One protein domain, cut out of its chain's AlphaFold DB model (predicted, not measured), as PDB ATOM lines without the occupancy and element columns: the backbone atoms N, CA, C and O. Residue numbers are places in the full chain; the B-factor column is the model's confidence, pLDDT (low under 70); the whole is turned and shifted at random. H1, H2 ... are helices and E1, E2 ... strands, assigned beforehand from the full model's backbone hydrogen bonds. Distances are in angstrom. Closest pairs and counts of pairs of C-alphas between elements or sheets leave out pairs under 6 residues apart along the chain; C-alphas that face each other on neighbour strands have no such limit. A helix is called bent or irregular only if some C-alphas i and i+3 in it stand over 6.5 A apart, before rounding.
ATOM      1  N   VAL A 112     105.566 101.045  90.028       83.25
ATOM      2  CA  VAL A 112     106.729 100.981  89.156       83.25
ATOM      3  C   VAL A 112     106.517 102.020  88.071       83.25
ATOM      4  O   VAL A 112     105.482 102.035  87.399       83.25
ATOM      5  N   LEU A 113     107.510 102.882  87.850       88.19
ATOM      6  CA  LEU A 113     107.456 103.775  86.708       88.19
ATOM      7  C   LEU A 113     107.685 102.957  85.446       88.19
ATOM      8  O   LEU A 113     108.767 102.394  85.238       88.19
ATOM      9  N   VAL A 114     106.682 102.951  84.580       91.50
ATOM     10  CA  VAL A 114     106.756 102.350  83.259       91.50
ATOM     11  C   VAL A 114     106.868 103.447  82.215       91.50
ATOM     12  O   VAL A 114     106.002 104.306  82.098       91.50
ATOM     13  N   GLU A 115     107.943 103.405  81.433       93.50
ATOM     14  CA  GLU A 115     108.187 104.312  80.315       93.50
ATOM     15  C   GLU A 115     108.074 103.540  78.999       93.50
ATOM     16  O   GLU A 115     108.808 102.573  78.764       93.50
ATOM     17  N   VAL A 116     107.183 103.982  78.117       92.69
ATOM     18  CA  VAL A 116     106.982 103.423  76.782       92.69
ATOM     19  C   VAL A 116     107.380 104.456  75.734       92.69
ATOM     20  O   VAL A 116     106.802 105.534  75.653       92.69
ATOM     21  N   SER A 117     108.359 104.127  74.892       91.12
ATOM     22  CA  SER A 117     108.754 104.949  73.741       91.12
ATOM     23  C   SER A 117     108.805 104.075  72.489       91.12
ATOM     24  O   SER A 117     109.626 103.155  72.365       91.12
ATOM     25  N   GLY A 118     107.867 104.314  71.570       83.00
ATOM     26  CA  GLY A 118     107.589 103.403  70.461       83.00
ATOM     27  C   GLY A 118     107.215 102.004  70.968       83.00
ATOM     28  O   GLY A 118     106.203 101.829  71.632       83.00
ATOM     29  N   LYS A 119     108.045 100.996  70.662       78.31
ATOM     30  CA  LYS A 119     107.869  99.602  71.132       78.31
ATOM     31  C   LYS A 119     108.779  99.217  72.301       78.31
ATOM     32  O   LYS A 119     108.841  98.046  72.665       78.31
ATOM     33  N   LYS A 120     109.558 100.159  72.833       89.94
ATOM     34  CA  LYS A 120     110.463  99.897  73.954       89.94
ATOM     35  C   LYS A 120     109.743 100.230  75.249       89.94
ATOM     36  O   LYS A 120     109.212 101.329  75.370       89.94
ATOM     37  N   VAL A 121     109.781  99.296  76.192       92.44
ATOM     38  CA  VAL A 121     109.251  99.457  77.547       92.44
ATOM     39  C   VAL A 121     110.427  99.422  78.519       92.44
ATOM     40  O   VAL A 121     111.300  98.560  78.398       92.44
ATOM     41  N   LYS A 122     110.471 100.367  79.454       92.88
ATOM     42  CA  LYS A 122     111.408 100.384  80.580       92.88
ATOM     43  C   LYS A 122     110.625 100.467  81.878       92.88
ATOM     44  O   LYS A 122     109.616 101.160  81.931       92.88
ATOM     45  N   THR A 123     111.117  99.791  82.904       90.06
ATOM     46  CA  THR A 123     110.508  99.753  84.234       90.06
ATOM     47  C   THR A 123     111.558 100.155  85.261       90.06
ATOM     48  O   THR A 123     112.688  99.663  85.195       90.06
ATOM     49  N   LYS A 124     111.220 101.044  86.190       86.38
ATOM     50  CA  LYS A 124     112.089 101.409  87.317       86.38
ATOM     51  C   LYS A 124     111.253 101.608  88.583       86.38
ATOM     52  O   LYS A 124     110.102 102.018  88.441       86.38
ATOM     53  N   PRO A 125     111.800 101.333  89.780       78.38
ATOM     54  CA  PRO A 125     111.134 101.693  91.029       78.38
ATOM     55  C   PRO A 125     110.733 103.167  90.997       78.38
ATOM     56  O   PRO A 125     111.480 103.991  90.452       78.38
ATOM     57  N   TYR A 126     109.547 103.482  91.510       74.12
ATOM     58  CA  TYR A 126     109.087 104.857  91.612       74.12
ATOM     59  C   TYR A 126     108.855 105.204  93.075       74.12
ATOM     60  O   TYR A 126     107.901 104.751  93.696       74.12
ATOM     61  N   GLU A 127     109.793 105.971  93.614       57.41
ATOM     62  CA  GLU A 127     109.736 106.493  94.973       57.41
ATOM     63  C   GLU A 127     108.918 107.796  94.927       57.41
ATOM     64  O   GLU A 127     109.140 108.616  94.034       57.41
ATOM     65  N   ASP A 128     107.966 107.946  95.854       52.34
ATOM     66  CA  ASP A 128     106.985 109.042  95.982       52.34
ATOM     67  C   ASP A 128     105.821 109.012  94.973       52.34
ATOM     68  O   ASP A 128     105.952 109.437  93.824       52.34
ATOM     69  N   VAL A 129     104.638 108.545  95.406       55.59
ATOM     70  CA  VAL A 129     103.515 108.312  94.484       55.59
ATOM     71  C   VAL A 129     102.287 109.170  94.764       55.59
ATOM     72  O   VAL A 129     101.663 109.100  95.819       55.59
ATOM     73  N   ILE A 130     101.893 109.885  93.712       56.06
ATOM     74  CA  ILE A 130     100.505 110.078  93.300       56.06
ATOM     75  C   ILE A 130     100.400 109.329  91.965       56.06
ATOM     76  O   ILE A 130     101.276 109.503  91.112       56.06
ATOM     77  N   GLY A 131      99.422 108.435  91.796       68.38
ATOM     78  CA  GLY A 131      99.239 107.729  90.527       68.38
ATOM     79  C   GLY A 131      99.179 108.754  89.391       68.38
ATOM     80  O   GLY A 131      98.530 109.785  89.530       68.38
ATOM     81  N   PHE A 132      99.902 108.538  88.294       80.56
ATOM     82  CA  PHE A 132      99.906 109.511  87.201       80.56
ATOM     83  C   PHE A 132     100.174 108.880  85.841       80.56
ATOM     84  O   PHE A 132     100.780 107.808  85.732       80.56
ATOM     85  N   VAL A 133      99.778 109.616  84.802       83.44
ATOM     86  CA  VAL A 133     100.134 109.360  83.405       83.44
ATOM     87  C   VAL A 133     100.702 110.639  82.790       83.44
ATOM     88  O   VAL A 133     100.052 111.678  82.776       83.44
ATOM     89  N   GLU A 134     101.915 110.559  82.260       87.62
ATOM     90  CA  GLU A 134     102.597 111.597  81.487       87.62
ATOM     91  C   GLU A 134     102.642 111.170  80.015       87.62
ATOM     92  O   GLU A 134     103.102 110.072  79.687       87.62
ATOM     93  N   LEU A 135     102.186 112.037  79.113       87.19
ATOM     94  CA  LEU A 135     102.253 111.823  77.668       87.19
ATOM     95  C   LEU A 135     103.094 112.910  77.003       87.19
ATOM     96  O   LEU A 135     102.836 114.098  77.192       87.19
ATOM     97  N   GLU A 136     104.045 112.505  76.161       87.44
ATOM     98  CA  GLU A 136     104.806 113.414  75.305       87.44
ATOM     99  C   GLU A 136     104.256 113.356  73.878       87.44
ATOM    100  O   GLU A 136     104.251 112.302  73.225       87.44
ATOM    101  N   VAL A 137     103.811 114.507  73.377       81.75
ATOM    102  CA  VAL A 137     103.247 114.654  72.036       81.75
ATOM    103  C   VAL A 137     104.093 115.625  71.231       81.75
ATOM    104  O   VAL A 137     104.274 116.773  71.624       81.75
ATOM    105  N   ARG A 138     104.566 115.182  70.065       81.50
ATOM    106  CA  ARG A 138     105.358 115.991  69.132       81.50
ATOM    107  C   ARG A 138     104.672 116.021  67.779       81.50
ATOM    108  O   ARG A 138     104.432 114.974  67.180       81.50
ATOM    109  N   ARG A 139     104.365 117.223  67.276       79.12
ATOM    110  CA  ARG A 139     103.714 117.431  65.963       79.12
ATOM    111  C   ARG A 139     102.432 116.598  65.766       79.12
ATOM    112  O   ARG A 139     102.203 116.056  64.688       79.12
ATOM    113  N   GLY A 140     101.614 116.482  66.815       70.94
ATOM    114  CA  GLY A 140     100.350 115.734  66.779       70.94
ATOM    115  C   GLY A 140     100.495 114.208  66.818       70.94
ATOM    116  O   GLY A 140      99.545 113.506  66.499       70.94
ATOM    117  N   ALA A 141     101.663 113.676  67.186       75.44
ATOM    118  CA  ALA A 141     101.862 112.246  67.407       75.44
ATOM    119  C   ALA A 141     102.393 111.985  68.821       75.44
ATOM    120  O   ALA A 141     103.313 112.670  69.274       75.44
ATOM    121  N   VAL A 142     101.838 110.981  69.507       78.56
ATOM    122  CA  VAL A 142     102.362 110.514  70.800       78.56
ATOM    123  C   VAL A 142     103.700 109.820  70.561       78.56
ATOM    124  O   VAL A 142     103.781 108.846  69.809       78.56
ATOM    125  N   VAL A 143     104.762 110.338  71.174       86.12
ATOM    126  CA  VAL A 143     106.134 109.834  70.997       86.12
ATOM    127  C   VAL A 143     106.643 109.071  72.218       86.12
ATOM    128  O   VAL A 143     107.472 108.161  72.073       86.12
ATOM    129  N   SER A 144     106.126 109.385  73.406       90.12
ATOM    130  CA  SER A 144     106.416 108.651  74.635       90.12
ATOM    131  C   SER A 144     105.257 108.741  75.636       90.12
ATOM    132  O   SER A 144     104.443 109.664  75.580       90.12
ATOM    133  N   LEU A 145     105.160 107.744  76.518       90.94
ATOM    134  CA  LEU A 145     104.220 107.692  77.638       90.94
ATOM    135  C   LEU A 145     104.970 107.198  78.877       90.94
ATOM    136  O   LEU A 145     105.697 106.208  78.792       90.94
ATOM    137  N   ARG A 146     104.803 107.861  80.020       91.31
ATOM    138  CA  ARG A 146     105.371 107.452  81.312       91.31
ATOM    139  C   ARG A 146     104.247 107.380  82.337       91.31
ATOM    140  O   ARG A 146     103.443 108.295  82.398       91.31
ATOM    141  N   ALA A 147     104.157 106.309  83.112       89.38
ATOM    142  CA  ALA A 147     103.101 106.172  84.111       89.38
ATOM    143  C   ALA A 147     103.584 105.417  85.346       89.38
ATOM    144  O   ALA A 147     104.384 104.484  85.227       89.38
ATOM    145  N   ALA A 148     103.087 105.812  86.514       88.00
ATOM    146  CA  ALA A 148     103.303 105.101  87.769       88.00
ATOM    147  C   ALA A 148     102.224 104.026  87.933       88.00
ATOM    148  O   ALA A 148     101.144 104.322  88.433       88.00
ATOM    149  N   VAL A 149     102.504 102.795  87.491       85.31
ATOM    150  CA  VAL A 149     101.556 101.661  87.515       85.31
ATOM    151  C   VAL A 149     101.874 100.686  88.640       85.31
ATOM    152  O   VAL A 149     103.039 100.460  88.953       85.31
ATOM    153  N   GLU A 150     100.837 100.091  89.225       81.88
ATOM    154  CA  GLU A 150     100.979  99.064  90.261       81.88
ATOM    155  C   GLU A 150     101.891  97.923  89.779       81.88
ATOM    156  O   GLU A 150     101.740  97.437  88.651       81.88
ATOM    157  N   GLU A 151     102.797  97.439  90.636       82.38
ATOM    158  CA  GLU A 151     103.762  96.386  90.289       82.38
ATOM    159  C   GLU A 151     103.091  95.145  89.670       82.38
ATOM    160  O   GLU A 151     103.556  94.607  88.659       82.38
ATOM    161  N   LYS A 152     101.924  94.741  90.193       84.25
ATOM    162  CA  LYS A 152     101.145  93.606  89.664       84.25
ATOM    163  C   LYS A 152     100.723  93.788  88.197       84.25
ATOM    164  O   LYS A 152     100.678  92.809  87.451       84.25
ATOM    165  N   ALA A 153     100.466  95.021  87.757       85.75
ATOM    166  CA  ALA A 153     100.037  95.331  86.394       85.75
ATOM    167  C   ALA A 153     101.211  95.417  85.399       85.75
ATOM    168  O   ALA A 153     101.010  95.300  84.185       85.75
ATOM    169  N   VAL A 154     102.455  95.548  85.879       88.12
ATOM    170  CA  VAL A 154     103.657  95.692  85.034       88.12
ATOM    171  C   VAL A 154     103.806  94.529  84.057       88.12
ATOM    172  O   VAL A 154     104.114  94.735  82.878       88.12
ATOM    173  N   LYS A 155     103.554  93.296  84.510       88.44
ATOM    174  CA  LYS A 155     103.670  92.104  83.657       88.44
ATOM    175  C   LYS A 155     102.711  92.163  82.468       88.44
ATOM    176  O   LYS A 155     103.100  91.799  81.358       88.44
ATOM    177  N   GLU A 156     101.490  92.646  82.683       90.19
ATOM    178  CA  GLU A 156     100.495  92.800  81.620       90.19
ATOM    179  C   GLU A 156     100.927  93.848  80.590       90.19
ATOM    180  O   GLU A 156     100.771  93.635  79.386       90.19
ATOM    181  N   VAL A 157     101.517  94.956  81.049       91.06
ATOM    182  CA  VAL A 157     102.021  96.021  80.175       91.06
ATOM    183  C   VAL A 157     103.193  95.529  79.325       91.06
ATOM    184  O   VAL A 157     103.179  95.688  78.104       91.06
ATOM    185  N   VAL A 158     104.188  94.885  79.943       90.69
ATOM    186  CA  VAL A 158     105.404  94.409  79.257       90.69
ATOM    187  C   VAL A 158     105.091  93.333  78.212       90.69
ATOM    188  O   VAL A 158     105.740  93.284  77.167       90.69
ATOM    189  N   GLN A 159     104.104  92.470  78.471       90.19
ATOM    190  CA  GLN A 159     103.712  91.391  77.557       90.19
ATOM    191  C   GLN A 159     102.682  91.824  76.500       90.19
ATOM    192  O   GLN A 159     102.377  91.052  75.584       90.19
ATOM    193  N   SER A 160     102.149  93.045  76.599       91.81
ATOM    194  CA  SER A 160     101.170  93.566  75.651       91.81
ATOM    195  C   SER A 160     101.766  93.747  74.253       91.81
ATOM    196  O   SER A 160     102.915  94.153  74.071       91.81
ATOM    197  N   ARG A 161     100.940  93.511  73.225       89.38
ATOM    198  CA  ARG A 161     101.268  93.882  71.836       89.38
ATOM    199  C   ARG A 161     101.311  95.399  71.638       89.38
ATOM    200  O   ARG A 161     101.976  95.858  70.709       89.38
ATOM    201  N   ASP A 162     100.600  96.135  72.487       89.81
ATOM    202  CA  ASP A 162     100.528  97.594  72.516       89.81
ATOM    203  C   ASP A 162     100.611  98.083  73.979       89.81
ATOM    204  O   ASP A 162      99.589  98.198  74.665       89.81
ATOM    205  N   PRO A 163     101.833  98.281  74.509       90.44
ATOM    206  CA  PRO A 163     102.028  98.679  75.902       90.44
ATOM    207  C   PRO A 163     101.464 100.067  76.227       90.44
ATOM    208  O   PRO A 163     100.952 100.255  77.325       90.44
ATOM    209  N   MET A 164     101.501 101.021  75.282       88.81
ATOM    210  CA  MET A 164     100.920 102.358  75.489       88.81
ATOM    211  C   MET A 164      99.415 102.255  75.714       88.81
ATOM    212  O   MET A 164      98.906 102.769  76.706       88.81
ATOM    213  N   ARG A 165      98.715 101.531  74.832       86.62
ATOM    214  CA  ARG A 165      97.275 101.311  74.972       86.62
ATOM    215  C   ARG A 165      96.933 100.602  76.280       86.62
ATOM    216  O   ARG A 165      95.999 101.013  76.955       86.62
ATOM    217  N   LYS A 166      97.701  99.576  76.663       90.44
ATOM    218  CA  LYS A 166      97.450  98.831  77.904       90.44
ATOM    219  C   LYS A 166      97.578  99.715  79.148       90.44
ATOM    220  O   LYS A 166      96.776  99.566  80.060       90.44
ATOM    221  N   ILE A 167      98.545 100.636  79.184       88.88
ATOM    222  CA  ILE A 167      98.666 101.596  80.291       88.88
ATOM    223  C   ILE A 167      97.440 102.506  80.341       88.88
ATOM    224  O   ILE A 167      96.831 102.641  81.392       88.88
ATOM    225  N   LEU A 168      97.035 103.077  79.206       84.88
ATOM    226  CA  LEU A 168      95.847 103.929  79.143       84.88
ATOM    227  C   LEU A 168      94.580 103.180  79.593       84.88
ATOM    228  O   LEU A 168      93.806 103.716  80.380       84.88
ATOM    229  N   GLU A 169      94.415 101.915  79.193       82.94
ATOM    230  CA  GLU A 169      93.320 101.046  79.644       82.94
ATOM    231  C   GLU A 169      93.319 100.826  81.167       82.94
ATOM    232  O   GLU A 169      92.246 100.845  81.767       82.94
ATOM    233  N   LEU A 170      94.490 100.658  81.804       82.38
ATOM    234  CA  LEU A 170      94.597 100.513  83.267       82.38
ATOM    235  C   LEU A 170      94.074 101.746  84.019       82.38
ATOM    236  O   LEU A 170      93.556 101.604  85.121       82.38
ATOM    237  N   TYR A 171      94.147 102.926  83.401       76.38
ATOM    238  CA  TYR A 171      93.609 104.179  83.945       76.38
ATOM    239  C   TYR A 171      92.228 104.551  83.390       76.38
ATOM    240  O   TYR A 171      91.751 105.665  83.602       76.38
ATOM    241  N   GLY A 172      91.574 103.644  82.654       70.38
ATOM    242  CA  GLY A 172      90.260 103.894  82.053       70.38
ATOM    243  C   GLY A 172      90.269 104.921  80.912       70.38
ATOM    244  O   GLY A 172      89.216 105.430  80.523       70.38
ATOM    245  N   LEU A 173      91.438 105.234  80.350       73.12
ATOM    246  CA  LEU A 173      91.610 106.176  79.250       73.12
ATOM    247  C   LEU A 173      91.447 105.446  77.908       73.12
ATOM    248  O   LEU A 173      92.396 104.916  77.334       73.12
ATOM    249  N   ASP A 174      90.224 105.411  77.384       67.50
ATOM    250  CA  ASP A 174      89.940 104.852  76.056       67.50
ATOM    251  C   ASP A 174      90.287 105.866  74.950       67.50
ATOM    252  O   ASP A 174      89.456 106.694  74.568       67.50
ATOM    253  N   VAL A 175      91.543 105.843  74.486       66.50
ATOM    254  CA  VAL A 175      92.100 106.791  73.504       66.50
ATOM    255  C   VAL A 175      92.555 106.061  72.238       66.50
ATOM    256  O   VAL A 175      93.350 105.120  72.294       66.50
ATOM    257  N   ASP A 176      92.120 106.538  71.069       65.38
ATOM    258  CA  ASP A 176      92.622 106.051  69.778       65.38
ATOM    259  C   ASP A 176      93.903 106.791  69.363       65.38
ATOM    260  O   ASP A 176      93.877 107.842  68.731       65.38
ATOM    261  N   LEU A 177      95.062 106.218  69.680       65.12
ATOM    262  CA  LEU A 177      96.373 106.834  69.432       65.12
ATOM    263  C   LEU A 177      96.750 107.001  67.942       65.12
ATOM    264  O   LEU A 177      97.805 107.564  67.647       65.12
ATOM    265  N   LYS A 178      95.954 106.500  66.982       55.91
ATOM    266  CA  LYS A 178      96.361 106.449  65.564       55.91
ATOM    267  C   LYS A 178      96.207 107.757  64.785       55.91
ATOM    268  O   LYS A 178      96.869 107.872  63.758       55.91
ATOM    269  N   ASN A 179      95.377 108.708  65.225       53.53
ATOM    270  CA  ASN A 179      95.107 109.975  64.517       53.53
ATOM    271  C   ASN A 179      94.615 111.076  65.485       53.53
ATOM    272  O   ASN A 179      93.483 111.539  65.359       53.53
ATOM    273  N   PHE A 180      95.417 111.465  66.478       60.53
ATOM    274  CA  PHE A 180      94.927 112.279  67.601       60.53
ATOM    275  C   PHE A 180      95.636 113.631  67.734       60.53
ATOM    276  O   PHE A 180      96.862 113.687  67.738       60.53
ATOM    277  N   ASP A 181      94.873 114.716  67.899       64.88
ATOM    278  CA  ASP A 181      95.413 115.995  68.366       64.88
ATOM    279  C   ASP A 181      95.305 116.119  69.898       64.88
ATOM    280  O   ASP A 181      94.469 115.489  70.549       64.88
ATOM    281  N   VAL A 182      96.199 116.919  70.485       62.09
ATOM    282  CA  VAL A 182      96.290 117.137  71.941       62.09
ATOM    283  C   VAL A 182      94.978 117.688  72.512       62.09
ATOM    284  O   VAL A 182      94.585 117.313  73.609       62.09
ATOM    285  N   ILE A 183      94.265 118.529  71.760       64.62
ATOM    286  CA  ILE A 183      93.025 119.182  72.211       64.62
ATOM    287  C   ILE A 183      91.909 118.149  72.422       64.62
ATOM    288  O   ILE A 183      91.165 118.221  73.404       64.62
ATOM    289  N   SER A 184      91.823 117.158  71.538       65.44
ATOM    290  CA  SER A 184      90.850 116.069  71.605       65.44
ATOM    291  C   SER A 184      91.120 115.135  72.787       65.44
ATOM    292  O   SER A 184      90.176 114.673  73.423       65.44
ATOM    293  N   LEU A 185      92.396 114.893  73.122       67.50
ATOM    294  CA  LEU A 185      92.792 114.111  74.300       67.50
ATOM    295  C   LEU A 185      92.391 114.824  75.593       67.50
ATOM    296  O   LEU A 185      91.755 114.221  76.451       67.50
ATOM    297  N   LEU A 186      92.702 116.117  75.693       62.88
ATOM    298  CA  LEU A 186      92.372 116.938  76.857       62.88
ATOM    299  C   LEU A 186      90.860 117.021  77.081       62.88
ATOM    300  O   LEU A 186      90.391 116.749  78.179       62.88
ATOM    301  N   SER A 187      90.092 117.275  76.019       65.25
ATOM    302  CA  SER A 187      88.625 117.343  76.099       65.25
ATOM    303  C   SER A 187      88.000 116.006  76.525       65.25
ATOM    304  O   SER A 187      86.995 115.980  77.234       65.25
ATOM    305  N   LEU A 188      88.577 114.873  76.103       64.69
ATOM    306  CA  LEU A 188      88.109 113.542  76.497       64.69
ATOM    307  C   LEU A 188      88.399 113.247  77.977       64.69
ATOM    308  O   LEU A 188      87.559 112.647  78.644       64.69
ATOM    309  N   ILE A 189      89.568 113.659  78.480       63.31
ATOM    310  CA  ILE A 189      89.958 113.455  79.882       63.31
ATOM    311  C   ILE A 189      89.125 114.362  80.797       63.31
ATOM    312  O   ILE A 189      88.545 113.863  81.756       63.31
ATOM    313  N   GLU A 190      88.981 115.651  80.459       62.53
ATOM    314  CA  GLU A 190      88.177 116.613  81.233       62.53
ATOM    315  C   GLU A 190      86.689 116.234  81.291       62.53
ATOM    316  O   GLU A 190      86.032 116.447  82.304       62.53
ATOM    317  N   SER A 191      86.130 115.671  80.212       58.62
ATOM    318  CA  SER A 191      84.689 115.376  80.132       58.62
ATOM    319  C   SER A 191      84.260 114.068  80.792       58.62
ATOM    320  O   SER A 191      83.063 113.876  81.018       58.62
ATOM    321  N   LYS A 192      85.191 113.144  81.062       51.66
ATOM    322  CA  LYS A 192      84.843 111.811  81.568       51.66
ATOM    323  C   LYS A 192      84.962 111.659  83.085       51.66
ATOM    324  O   LYS A 192      84.291 110.768  83.605       51.66
ATOM    325  N   TYR A 193      85.756 112.469  83.792       51.69
ATOM    326  CA  TYR A 193      86.117 112.173  85.185       51.69
ATOM    327  C   TYR A 193      86.400 113.431  86.037       51.69
ATOM    328  O   TYR A 193      87.337 114.169  85.757       51.69
ATOM    329  N   ASP A 194      85.635 113.632  87.122       52.50
ATOM    330  CA  ASP A 194      85.724 114.795  88.040       52.50
ATOM    331  C   ASP A 194      86.920 114.758  89.025       52.50
ATOM    332  O   ASP A 194      87.076 115.655  89.854       52.50
ATOM    333  N   TYR A 195      87.751 113.710  88.988       51.75
ATOM    334  CA  TYR A 195      88.733 113.399  90.039       51.75
ATOM    335  C   TYR A 195      90.203 113.494  89.603       51.75
ATOM    336  O   TYR A 195      91.083 113.206  90.406       51.75
ATOM    337  N   TYR A 196      90.483 113.934  88.376       62.28
ATOM    338  CA  TYR A 196      91.848 114.105  87.874       62.28
ATOM    339  C   TYR A 196      92.250 115.578  87.807       62.28
ATOM    340  O   TYR A 196      91.449 116.432  87.429       62.28
ATOM    341  N   SER A 197      93.514 115.877  88.114       67.12
ATOM    342  CA  SER A 197      94.120 117.167  87.771       67.12
ATOM    343  C   SER A 197      94.942 117.005  86.502       67.12
ATOM    344  O   SER A 197      95.796 116.121  86.423       67.12
ATOM    345  N   ILE A 198      94.706 117.870  85.517       71.44
ATOM    346  CA  ILE A 198      95.484 117.898  84.279       71.44
ATOM    347  C   ILE A 198      96.413 119.105  84.315       71.44
ATOM    348  O   ILE A 198      95.953 120.228  84.514       71.44
ATOM    349  N   ASP A 199      97.704 118.873  84.092       76.50
ATOM    350  CA  ASP A 199      98.683 119.934  83.860       76.50
ATOM    351  C   ASP A 199      99.337 119.768  82.485       76.50
ATOM    352  O   ASP A 199      99.535 118.649  82.003       76.50
ATOM    353  N   ILE A 200      99.617 120.883  81.811       75.50
ATOM    354  CA  ILE A 200     100.113 120.881  80.432       75.50
ATOM    355  C   ILE A 200     101.293 121.835  80.312       75.50
ATOM    356  O   ILE A 200     101.144 123.055  80.388       75.50
ATOM    357  N   GLU A 201     102.454 121.278  79.986       83.00
ATOM    358  CA  GLU A 201     103.630 122.052  79.615       83.00
ATOM    359  C   GLU A 201     103.780 122.089  78.092       83.00
ATOM    360  O   GLU A 201     103.633 121.074  77.400       83.00
ATOM    361  N   ARG A 202     104.103 123.268  77.555       81.94
ATOM    362  CA  ARG A 202     104.346 123.472  76.123       81.94
ATOM    363  C   ARG A 202     105.762 123.981  75.878       81.94
ATOM    364  O   ARG A 202     106.145 125.009  76.432       81.94
ATOM    365  N   ASP A 203     106.470 123.330  74.958       77.38
ATOM    366  CA  ASP A 203     107.776 123.763  74.450       77.38
ATOM    367  C   ASP A 203     107.777 123.722  72.909       77.38
ATOM    368  O   ASP A 203     107.954 122.683  72.273       77.38
ATOM    369  N   GLY A 204     107.483 124.863  72.279       81.88
ATOM    370  CA  GLY A 204     107.358 124.966  70.821       81.88
ATOM    371  C   GLY A 204     106.186 124.157  70.239       81.88
ATOM    372  O   GLY A 204     105.015 124.494  70.467       81.88
ATOM    373  N   ASP A 205     106.526 123.134  69.446       78.81
ATOM    374  CA  ASP A 205     105.598 122.171  68.819       78.81
ATOM    375  C   ASP A 205     105.369 120.910  69.681       78.81
ATOM    376  O   ASP A 205     104.631 120.004  69.267       78.81
ATOM    377  N   ASP A 206     106.015 120.843  70.848       82.00
ATOM    378  CA  ASP A 206     105.971 119.711  71.765       82.00
ATOM    379  C   ASP A 206     105.074 120.024  72.975       82.00
ATOM    380  O   ASP A 206     105.046 121.150  73.486       82.00
ATOM    381  N   TYR A 207     104.344 119.008  73.434       81.81
ATOM    382  CA  TYR A 207     103.469 119.066  74.602       81.81
ATOM    383  C   TYR A 207     103.812 117.936  75.566       81.81
ATOM    384  O   TYR A 207     103.994 116.791  75.139       81.81
ATOM    385  N   ARG A 208     103.836 118.250  76.862       83.06
ATOM    386  CA  ARG A 208     103.795 117.264  77.943       83.06
ATOM    387  C   ARG A 208     102.488 117.423  78.690       83.06
ATOM    388  O   ARG A 208     102.184 118.511  79.165       83.06
ATOM    389  N   VAL A 209     101.716 116.349  78.747       80.12
ATOM    390  CA  VAL A 209     100.430 116.317  79.446       80.12
ATOM    391  C   VAL A 209     100.580 115.417  80.659       80.12
ATOM    392  O   VAL A 209     100.907 114.243  80.500       80.12
ATOM    393  N   TYR A 210     100.333 115.968  81.840       77.62
ATOM    394  CA  TYR A 210     100.328 115.272  83.117       77.62
ATOM    395  C   TYR A 210      98.885 115.049  83.551       77.62
ATOM    396  O   TYR A 210      98.110 115.996  83.647       77.62
ATOM    397  N   ILE A 211      98.528 113.799  83.818       76.69
ATOM    398  CA  ILE A 211      97.247 113.399  84.395       76.69
ATOM    399  C   ILE A 211      97.563 112.879  85.793       76.69
ATOM    400  O   ILE A 211      98.170 111.818  85.920       76.69
ATOM    401  N   ILE A 212      97.208 113.651  86.815       72.56
ATOM    402  CA  ILE A 212      97.462 113.351  88.227       72.56
ATOM    403  C   ILE A 212      96.181 112.739  88.811       72.56
ATOM    404  O   ILE A 212      95.112 113.348  88.680       72.56
ATOM    405  N   LEU A 213      96.294 111.540  89.393       67.00
ATOM    406  CA  LEU A 213      95.190 110.694  89.872       67.00
ATOM    407  C   LEU A 213      94.955 110.784  91.381       67.00
ATOM    408  O   LEU A 213      95.936 110.986  92.125       67.00
TER     409      LEU A 213
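Overview. This is residues 112 to 213 of the 213 residues of an uncharacterized protein of Ignicoccus islandicus DSM 13165 (UniProt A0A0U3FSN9). A twisted wall of six antiparallel strands, ordered E2, E1, E4, E3, E6, E5, has helices H1, H2 and H3 over one face and its other face bare, making two layers. H1 and H2 cover the part with E1 and E4, H3 the part with E3 and E6. The printed part has 102 residues, with E1 E2 E3 E4 H1 H2 H3 E5 E6 along it, of mixed class. It is compact, with a radius of gyration of the C-alphas of 12.9 A and spans of 32 by 29 by 24 A.

Arrangement. E1, residues 112 to 117, and E2, residues 120 to 125, form a hairpin, with N 115 and O 122 at 2.8 A. E3, residues 132 to 138, and E4, residues 141 to 150, form another, with N 136 and O 144 at 2.9 A. E4 is also antiparallel to E1, with N 114 and O 147 at 2.8 A. H1, residues 151 to 159, is on the sheet, over E1, at a height of 8.8 A; the closest C-alphas are Val 112 and Glu 151, 5.6 A. H2, residues 163 to 170, is on the same face over E4 and, only just, E1, with 3 C-alphas falling on E1; the closest C-alphas to E4 are Leu 145 and Met 164, 6.6 A. H1 and H2 touch only at the corner, with C-alphas 157 and 163 at 5.0 A. H3, residues 182 to 192, is on that face too, apart from H1 and H2. E5, residues 197 to 203, and E6, residues 206 to 212, form a hairpin, with N 201 and O 208 at 2.9 A; E6 and E3 are antiparallel neighbours, with N 135 and O 209 within hydrogen-bond range at 2.9 A. Every O i to N i+4 pair is within hydrogen-bond range in H2 and H3, 3 of 5 in H1.

Along the chain. E1 begins at C-alpha 112, (106.729, 100.981, 89.156). E4 is 26.4 A long, E5 20.2 A, E3 20.0 A, E6 19.6 A and H3 15.9 A. H1 is only just irregular: C-alphas 152 and 155 are 6.7 A apart. E6 ends at C-alpha 212, (97.462, 113.351, 88.227).

Size, cuts and confidence. The two farthest C-alphas, Lys 152 and Gly 204, are 37.1 A apart. The printed part has no cut; the link H2 to H3 is long, with 11 residues. Mean pLDDT of the printed part is 77.4; residues 127 to 131, 174 to 197 and 213 are under 70.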